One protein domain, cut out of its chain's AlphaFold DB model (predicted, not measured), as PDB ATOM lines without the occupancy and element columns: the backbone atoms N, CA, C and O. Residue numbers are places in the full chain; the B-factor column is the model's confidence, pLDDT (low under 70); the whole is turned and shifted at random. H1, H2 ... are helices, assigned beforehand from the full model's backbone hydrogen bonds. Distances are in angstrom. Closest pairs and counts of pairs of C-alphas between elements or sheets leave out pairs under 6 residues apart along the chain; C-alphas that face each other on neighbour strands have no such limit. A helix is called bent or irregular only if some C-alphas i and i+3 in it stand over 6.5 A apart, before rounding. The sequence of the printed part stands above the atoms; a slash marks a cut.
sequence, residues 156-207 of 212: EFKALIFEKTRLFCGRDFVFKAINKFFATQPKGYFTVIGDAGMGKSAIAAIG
ATOM      1  N   GLU A 156     114.096 118.519  77.506       75.56
ATOM      2  CA  GLU A 156     115.028 117.596  78.168       75.56
ATOM      3  C   GLU A 156     114.353 116.389  78.844       75.56
ATOM      4  O   GLU A 156     114.889 115.282  78.796       75.56
ATOM      5  N   PHE A 157     113.141 116.540  79.386       76.62
ATOM      6  CA  PHE A 157     112.428 115.435  80.034       76.62
ATOM      7  C   PHE A 157     111.675 114.538  79.052       76.62
ATOM      8  O   PHE A 157     111.324 113.415  79.408       76.62
ATOM      9  N   LYS A 158     111.455 114.970  77.804       73.94
ATOM     10  CA  LYS A 158     110.695 114.188  76.812       73.94
ATOM     11  C   LYS A 158     111.350 112.846  76.507       73.94
ATOM     12  O   LYS A 158     110.664 111.827  76.468       73.94
ATOM     13  N   ALA A 159     112.673 112.834  76.335       76.75
ATOM     14  CA  ALA A 159     113.432 111.611  76.076       76.75
ATOM     15  C   ALA A 159     113.327 110.629  77.253       76.75
ATOM     16  O   ALA A 159     113.099 109.438  77.045       76.75
ATOM     17  N   LEU A 160     113.405 111.145  78.485       81.69
ATOM     18  CA  LEU A 160     113.246 110.353  79.701       81.69
ATOM     19  C   LEU A 160     111.818 109.808  79.842       81.69
ATOM     20  O   LEU A 160     111.638 108.622  80.097       81.69
ATOM     21  N   ILE A 161     110.794 110.640  79.636       80.06
ATOM     22  CA  ILE A 161     109.388 110.212  79.684       80.06
ATOM     23  C   ILE A 161     109.138 109.125  78.636       80.06
ATOM     24  O   ILE A 161     108.548 108.093  78.951       80.06
ATOM     25  N   PHE A 162     109.624 109.306  77.406       78.19
ATOM     26  CA  PHE A 162     109.520 108.292  76.361       78.19
ATOM     27  C   PHE A 162     110.221 106.986  76.762       78.19
ATOM     28  O   PHE A 162     109.613 105.920  76.699       78.19
ATOM     29  N   GLU A 163     111.464 107.053  77.241       80.56
ATOM     30  CA  GLU A 163     112.240 105.882  77.666       80.56
ATOM     31  C   GLU A 163     111.565 105.120  78.815       80.56
ATOM     32  O   GLU A 163     111.512 103.889  78.791       80.56
ATOM     33  N   LYS A 164     110.959 105.833  79.771       82.38
ATOM     34  CA  LYS A 164     110.211 105.217  80.875       82.38
ATOM     35  C   LYS A 164     108.854 104.656  80.461       82.38
ATOM     36  O   LYS A 164     108.382 103.724  81.105       82.38
ATOM     37  N   THR A 165     108.221 105.183  79.415       80.31
ATOM     38  CA  THR A 165     106.851 104.788  79.033       80.31
ATOM     39  C   THR A 165     106.766 103.847  77.835       80.31
ATOM     40  O   THR A 165     105.753 103.166  77.695       80.31
ATOM     41  N   ARG A 166     107.817 103.731  77.010       78.31
ATOM     42  CA  ARG A 166     107.800 102.973  75.740       78.31
ATOM     43  C   ARG A 166     107.378 101.504  75.846       78.31
ATOM     44  O   ARG A 166     106.814 100.978  74.897       78.31
ATOM     45  N   LEU A 167     107.654 100.843  76.970       79.19
ATOM     46  CA  LEU A 167     107.311  99.432  77.204       79.19
ATOM     47  C   LEU A 167     106.306  99.256  78.351       79.19
ATOM     48  O   LEU A 167     106.054  98.135  78.789       79.19
ATOM     49  N   PHE A 168     105.749 100.350  78.875       79.38
ATOM     50  CA  PHE A 168     104.814 100.280  79.987       79.38
ATOM     51  C   PHE A 168     103.409  99.921  79.487       79.38
ATOM     52  O   PHE A 168     102.836 100.629  78.662       79.38
ATOM     53  N   CYS A 169     102.837  98.834  80.006       77.06
ATOM     54  CA  CYS A 169     101.506  98.354  79.638       77.06
ATOM     55  C   CYS A 169     100.701  97.899  80.870       77.06
ATOM     56  O   CYS A 169     101.269  97.469  81.875       77.06
ATOM     57  N   GLY A 170      99.367  97.954  80.791       82.75
ATOM     58  CA  GLY A 170      98.442  97.526  81.851       82.75
ATOM     59  C   GLY A 170      98.437  98.427  83.096       82.75
ATOM     60  O   GLY A 170      98.785  99.601  83.031       82.75
ATOM     61  N   ARG A 171      98.085  97.838  84.252       87.31
ATOM     62  CA  ARG A 171      98.043  98.489  85.582       87.31
ATOM     63  C   ARG A 171      96.901  99.503  85.728       87.31
ATOM     64  O   ARG A 171      96.967 100.416  86.548       87.31
ATOM     65  N   ASP A 172      95.796  99.256  85.025       83.31
ATOM     66  CA  ASP A 172      94.569 100.064  85.094       83.31
ATOM     67  C   ASP A 172      94.040 100.232  86.522       83.31
ATOM     68  O   ASP A 172      93.460 101.261  86.855       83.31
ATOM     69  N   PHE A 173      94.261  99.243  87.392       87.88
ATOM     70  CA  PHE A 173      93.877  99.330  88.802       87.88
ATOM     71  C   PHE A 173      94.607 100.464  89.544       87.88
ATOM     72  O   PHE A 173      93.989 101.135  90.369       87.88
ATOM     73  N   VAL A 174      95.881 100.730  89.221       88.94
ATOM     74  CA  VAL A 174      96.653 101.834  89.815       88.94
ATOM     75  C   VAL A 174      96.083 103.168  89.355       88.94
ATOM     76  O   VAL A 174      95.848 104.061  90.161       88.94
ATOM     77  N   PHE A 175      95.787 103.287  88.064       86.06
ATOM     78  CA  PHE A 175      95.212 104.496  87.484       86.06
ATOM     79  C   PHE A 175      93.798 104.782  87.995       86.06
ATOM     80  O   PHE A 175      93.484 105.924  88.323       86.06
ATOM     81  N   LYS A 176      92.969 103.747  88.177       84.88
ATOM     82  CA  LYS A 176      91.671 103.860  88.859       84.88
ATOM     83  C   LYS A 176      91.831 104.369  90.294       84.88
ATOM     84  O   LYS A 176      91.063 105.234  90.709       84.88
ATOM     85  N   ALA A 177      92.825 103.877  91.039       90.38
ATOM     86  CA  ALA A 177      93.100 104.337  92.400       90.38
ATOM     87  C   ALA A 177      93.581 105.799  92.436       90.38
ATOM     88  O   ALA A 177      93.080 106.578  93.244       90.38
ATOM     89  N   ILE A 178      94.479 106.190  91.527       88.81
ATOM     90  CA  ILE A 178      94.956 107.575  91.386       88.81
ATOM     91  C   ILE A 178      93.795 108.517  91.021       88.81
ATOM     92  O   ILE A 178      93.618 109.550  91.660       88.81
ATOM     93  N   ASN A 179      92.951 108.147  90.056       85.00
ATOM     94  CA  ASN A 179      91.795 108.958  89.665       85.00
ATOM     95  C   ASN A 179      90.768 109.074  90.797       85.00
ATOM     96  O   ASN A 179      90.236 110.156  91.037       85.00
ATOM     97  N   LYS A 180      90.531 107.988  91.544       88.06
ATOM     98  CA  LYS A 180      89.702 108.023  92.755       88.06
ATOM     99  C   LYS A 180      90.294 108.962  93.807       88.06
ATOM    100  O   LYS A 180      89.543 109.714  94.423       88.06
ATOM    101  N   PHE A 181      91.612 108.946  94.002       89.12
ATOM    102  CA  PHE A 181      92.290 109.872  94.908       89.12
ATOM    103  C   PHE A 181      92.062 111.323  94.472       89.12
ATOM    104  O   PHE A 181      91.546 112.100  95.263       89.12
ATOM    105  N   PHE A 182      92.309 111.666  93.204       84.19
ATOM    106  CA  PHE A 182      92.073 113.023  92.694       84.19
ATOM    107  C   PHE A 182      90.614 113.485  92.794       84.19
ATOM    108  O   PHE A 182      90.366 114.667  93.003       84.19
ATOM    109  N   ALA A 183      89.648 112.574  92.651       84.12
ATOM    110  CA  ALA A 183      88.229 112.906  92.756       84.12
ATOM    111  C   ALA A 183      87.747 113.085  94.206       84.12
ATOM    112  O   ALA A 183      86.781 113.805  94.444       84.12
ATOM    113  N   THR A 184      88.378 112.408  95.169       90.62
ATOM    114  CA  THR A 184      87.923 112.375  96.573       90.62
ATOM    115  C   THR A 184      88.768 113.234  97.505       90.62
ATOM    116  O   THR A 184      88.290 113.617  98.568       90.62
ATOM    117  N   GLN A 185      90.008 113.540  97.121       88.12
ATOM    118  CA  GLN A 185      90.968 114.287  97.924       88.12
ATOM    119  C   GLN A 185      91.372 115.562  97.173       88.12
ATOM    120  O   GLN A 185      92.135 115.486  96.208       88.12
ATOM    121  N   PRO A 186      90.902 116.751  97.597       75.94
ATOM    122  CA  PRO A 186      91.230 118.003  96.916       75.94
ATOM    123  C   PRO A 186      92.717 118.376  97.034       75.94
ATOM    124  O   PRO A 186      93.220 119.142  96.214       75.94
ATOM    125  N   LYS A 187      93.423 117.853  98.051       82.94
ATOM    126  CA  LYS A 187      94.870 118.014  98.286       82.94
ATOM    127  C   LYS A 187      95.421 116.787  99.024       82.94
ATOM    128  O   LYS A 187      94.703 116.185  99.816       82.94
ATOM    129  N   GLY A 188      96.696 116.457  98.813       85.44
ATOM    130  CA  GLY A 188      97.397 115.409  99.563       85.44
ATOM    131  C   GLY A 188      98.506 114.726  98.765       85.44
ATOM    132  O   GLY A 188      98.712 115.021  97.589       85.44
ATOM    133  N   TYR A 189      99.196 113.789  99.414       89.00
ATOM    134  CA  TYR A 189     100.219 112.947  98.799       89.00
ATOM    135  C   TYR A 189      99.718 111.508  98.708       89.00
ATOM    136  O   TYR A 189      99.075 111.009  99.629       89.00
ATOM    137  N   PHE A 190     100.050 110.828  97.616       87.81
ATOM    138  CA  PHE A 190      99.905 109.382  97.503       87.81
ATOM    139  C   PHE A 190     101.274 108.766  97.230       87.81
ATOM    140  O   PHE A 190     102.147 109.396  96.636       87.81
ATOM    141  N   THR A 191     101.452 107.520  97.656       90.69
ATOM    142  CA  THR A 191     102.686 106.768  97.421       90.69
ATOM    143  C   THR A 191     102.381 105.584  96.519       90.69
ATOM    144  O   THR A 191     101.436 104.838  96.768       90.69
ATOM    145  N   VAL A 192     103.186 105.398  95.472       89.94
ATOM    146  CA  VAL A 192     103.130 104.206  94.619       89.94
ATOM    147  C   VAL A 192     104.190 103.224  95.107       89.94
ATOM    148  O   VAL A 192     105.386 103.463  94.939       89.94
ATOM    149  N   ILE A 193     103.749 102.126  95.720       92.00
ATOM    150  CA  ILE A 193     104.615 101.091  96.299       92.00
ATOM    151  C   ILE A 193     104.607  99.857  95.389       92.00
ATOM    152  O   ILE A 193     103.585  99.506  94.804       92.00
ATOM    153  N   GLY A 194     105.761  99.213  95.258       89.81
ATOM    154  CA  GLY A 194     105.951  97.983  94.495       89.81
ATOM    155  C   GLY A 194     107.432  97.643  94.377       89.81
ATOM    156  O   GLY A 194     108.284  98.498  94.640       89.81
ATOM    157  N   ASP A 195     107.754  96.432  93.942       92.50
ATOM    158  CA  ASP A 195     109.140  95.966  93.857       92.50
ATOM    159  C   ASP A 195     109.955  96.682  92.769       92.50
ATOM    160  O   ASP A 195     109.438  97.440  91.928       92.50
ATOM    161  N   ALA A 196     111.276  96.497  92.805       89.94
ATOM    162  CA  ALA A 196     112.168  96.970  91.752       89.94
ATOM    163  C   ALA A 196     111.713  96.434  90.379       89.94
ATOM    164  O   ALA A 196     111.242  95.309  90.257       89.94
ATOM    165  N   GLY A 197     111.787  97.271  89.340       85.00
ATOM    166  CA  GLY A 197     111.353  96.894  87.988       85.00
ATOM    167  C   GLY A 197     109.835  96.879  87.744       85.00
ATOM    168  O   GLY A 197     109.426  96.809  86.592       85.00
ATOM    169  N   MET A 198     108.981  97.061  88.762       88.50
ATOM    170  CA  MET A 198     107.510  97.013  88.603       88.50
ATOM    171  C   MET A 198     106.883  98.226  87.886       88.50
ATOM    172  O   MET A 198     105.662  98.360  87.826       88.50
ATOM    173  N   GLY A 199     107.697  99.136  87.342       85.56
ATOM    174  CA  GLY A 199     107.211 100.269  86.548       85.56
ATOM    175  C   GLY A 199     106.742 101.490  87.350       85.56
ATOM    176  O   GLY A 199     106.051 102.343  86.804       85.56
ATOM    177  N   LYS A 200     107.146 101.639  88.620       90.50
ATOM    178  CA  LYS A 200     106.804 102.811  89.457       90.50
ATOM    179  C   LYS A 200     107.185 104.150  88.804       90.50
ATOM    180  O   LYS A 200     106.371 105.064  88.739       90.50
ATOM    181  N   SER A 201     108.400 104.247  88.261       86.44
ATOM    182  CA  SER A 201     108.870 105.451  87.557       86.44
ATOM    183  C   SER A 201     108.093 105.720  86.264       86.44
ATOM    184  O   SER A 201     107.912 106.873  85.889       86.44
ATOM    185  N   ALA A 202     107.598 104.672  85.602       85.88
ATOM    186  CA  ALA A 202     106.753 104.815  84.423       85.88
ATOM    187  C   ALA A 202     105.365 105.357  84.796       85.88
ATOM    188  O   ALA A 202     104.873 106.257  84.128       85.88
ATOM    189  N   ILE A 203     104.775 104.895  85.906       86.94
ATOM    190  CA  ILE A 203     103.515 105.440  86.442       86.94
ATOM    191  C   ILE A 203     103.664 106.935  86.757       86.94
ATOM    192  O   ILE A 203     102.793 107.722  86.394       86.94
ATOM    193  N   ALA A 204     104.789 107.341  87.358       83.62
ATOM    194  CA  ALA A 204     105.086 108.752  87.614       83.62
ATOM    195  C   ALA A 204     105.204 109.570  86.312       83.62
ATOM    196  O   ALA A 204     104.620 110.647  86.209       83.62
ATOM    197  N   ALA A 205     105.886 109.037  85.292       79.50
ATOM    198  CA  ALA A 205     106.010 109.680  83.980       79.50
ATOM    199  C   ALA A 205     104.669 109.769  83.218       79.50
ATOM    200  O   ALA A 205     104.432 110.723  82.481       79.50
ATOM    201  N   ILE A 206     103.767 108.799  83.410       73.31
ATOM    202  CA  ILE A 206     102.434 108.739  82.780       73.31
ATOM    203  C   ILE A 206     101.433 109.685  83.443       73.31
ATOM    204  O   ILE A 206     100.381 109.930  82.857       73.31
ATOM    205  N   GLY A 207     101.749 110.263  84.607       64.25
ATOM    206  CA  GLY A 207     100.854 111.132  85.381       64.25
ATOM    207  C   GLY A 207     100.033 112.139  84.554       64.25
ATOM    208  O   GLY A 207      98.864 112.363  84.852       64.25
TER     209      GLY A 207
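What this domain is: This is residues 156 to 207 of the 212 residues of an uncharacterized protein of Nostoc sp. HK-01 (UniProt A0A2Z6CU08). The printed part makes a loose loop with H1 at one end and H2 at the other, and the short H3 lies between them, packed on H1 at a steep tilt and only just apart from H2. A short link runs from H1 to H2 along one side, and a long link with no named element, residues 185 to 199, comes back along the other side to H3. Residues 183 to 188, the last two residues of H2 and the first four of the long link after it, stick out from the rest. The printed part has 52 residues with three named helices, H1, H2 and H3 in that order, and no named strand; the class is all helix. The whole is only just loose, close to compact, with a radius of gyration of the C-alphas of 12.1 A and spans of 32 by 25 by 16 A.

How they stand to each other: H1, residues 156 to 165, touches H3, residues 200 to 206. Their closest C-alphas are those of Lys 164 and Ala 202, 5.0 A apart, and 9 pairs of C-alphas are within 8 A. The two run opposite ways at a steep tilt of 62 degrees, with their centres 10.2 A apart. H2, residues 172 to 184, touches no helix. H1 and H2 are apart. H2 and H3 are only just apart, with their closest C-alphas 8.4 A from each other. In H2 and H3 every O i to N i+4 pair is within hydrogen-bond range; in H1 it is 5 of 6.

Where its parts are: H1 begins at C-alpha 156, at (115.028, 117.596, 78.168), and measures 15.2 A from its first C-alpha to its last, C-alpha 165. It is irregular, but only just: C-alphas 156 and 159 are 6.54 A apart. H2 is the longest helix, with 13 residues and 18.1 A from C-alpha 172 to C-alpha 184, the latter at (87.923, 112.375, 96.573). H3 has 7 residues, measures 9.9 A from first to last C-alpha and ends at C-alpha 206, at (102.434, 108.739, 82.780).

The domain as a whole: The two C-alphas farthest apart are those of Glu 156 and Thr 184, at 33.2 A, while the first and last printed C-alphas, of Glu 156 and Gly 207, are 17.2 A apart. The printed part has no cut. The link from H1 to H2 has 6 residues and is short; the link from H2 to H3 has 15 residues and is long. The C-alphas of residues 185 to 199 lie 7 to 18 A from the mean of all C-alphas. Residues 183 to 188, of which 183 and 184 belong to H2, stand free. The mean pLDDT of the printed part is 83.9, and one residue, Gly 207, is under 70.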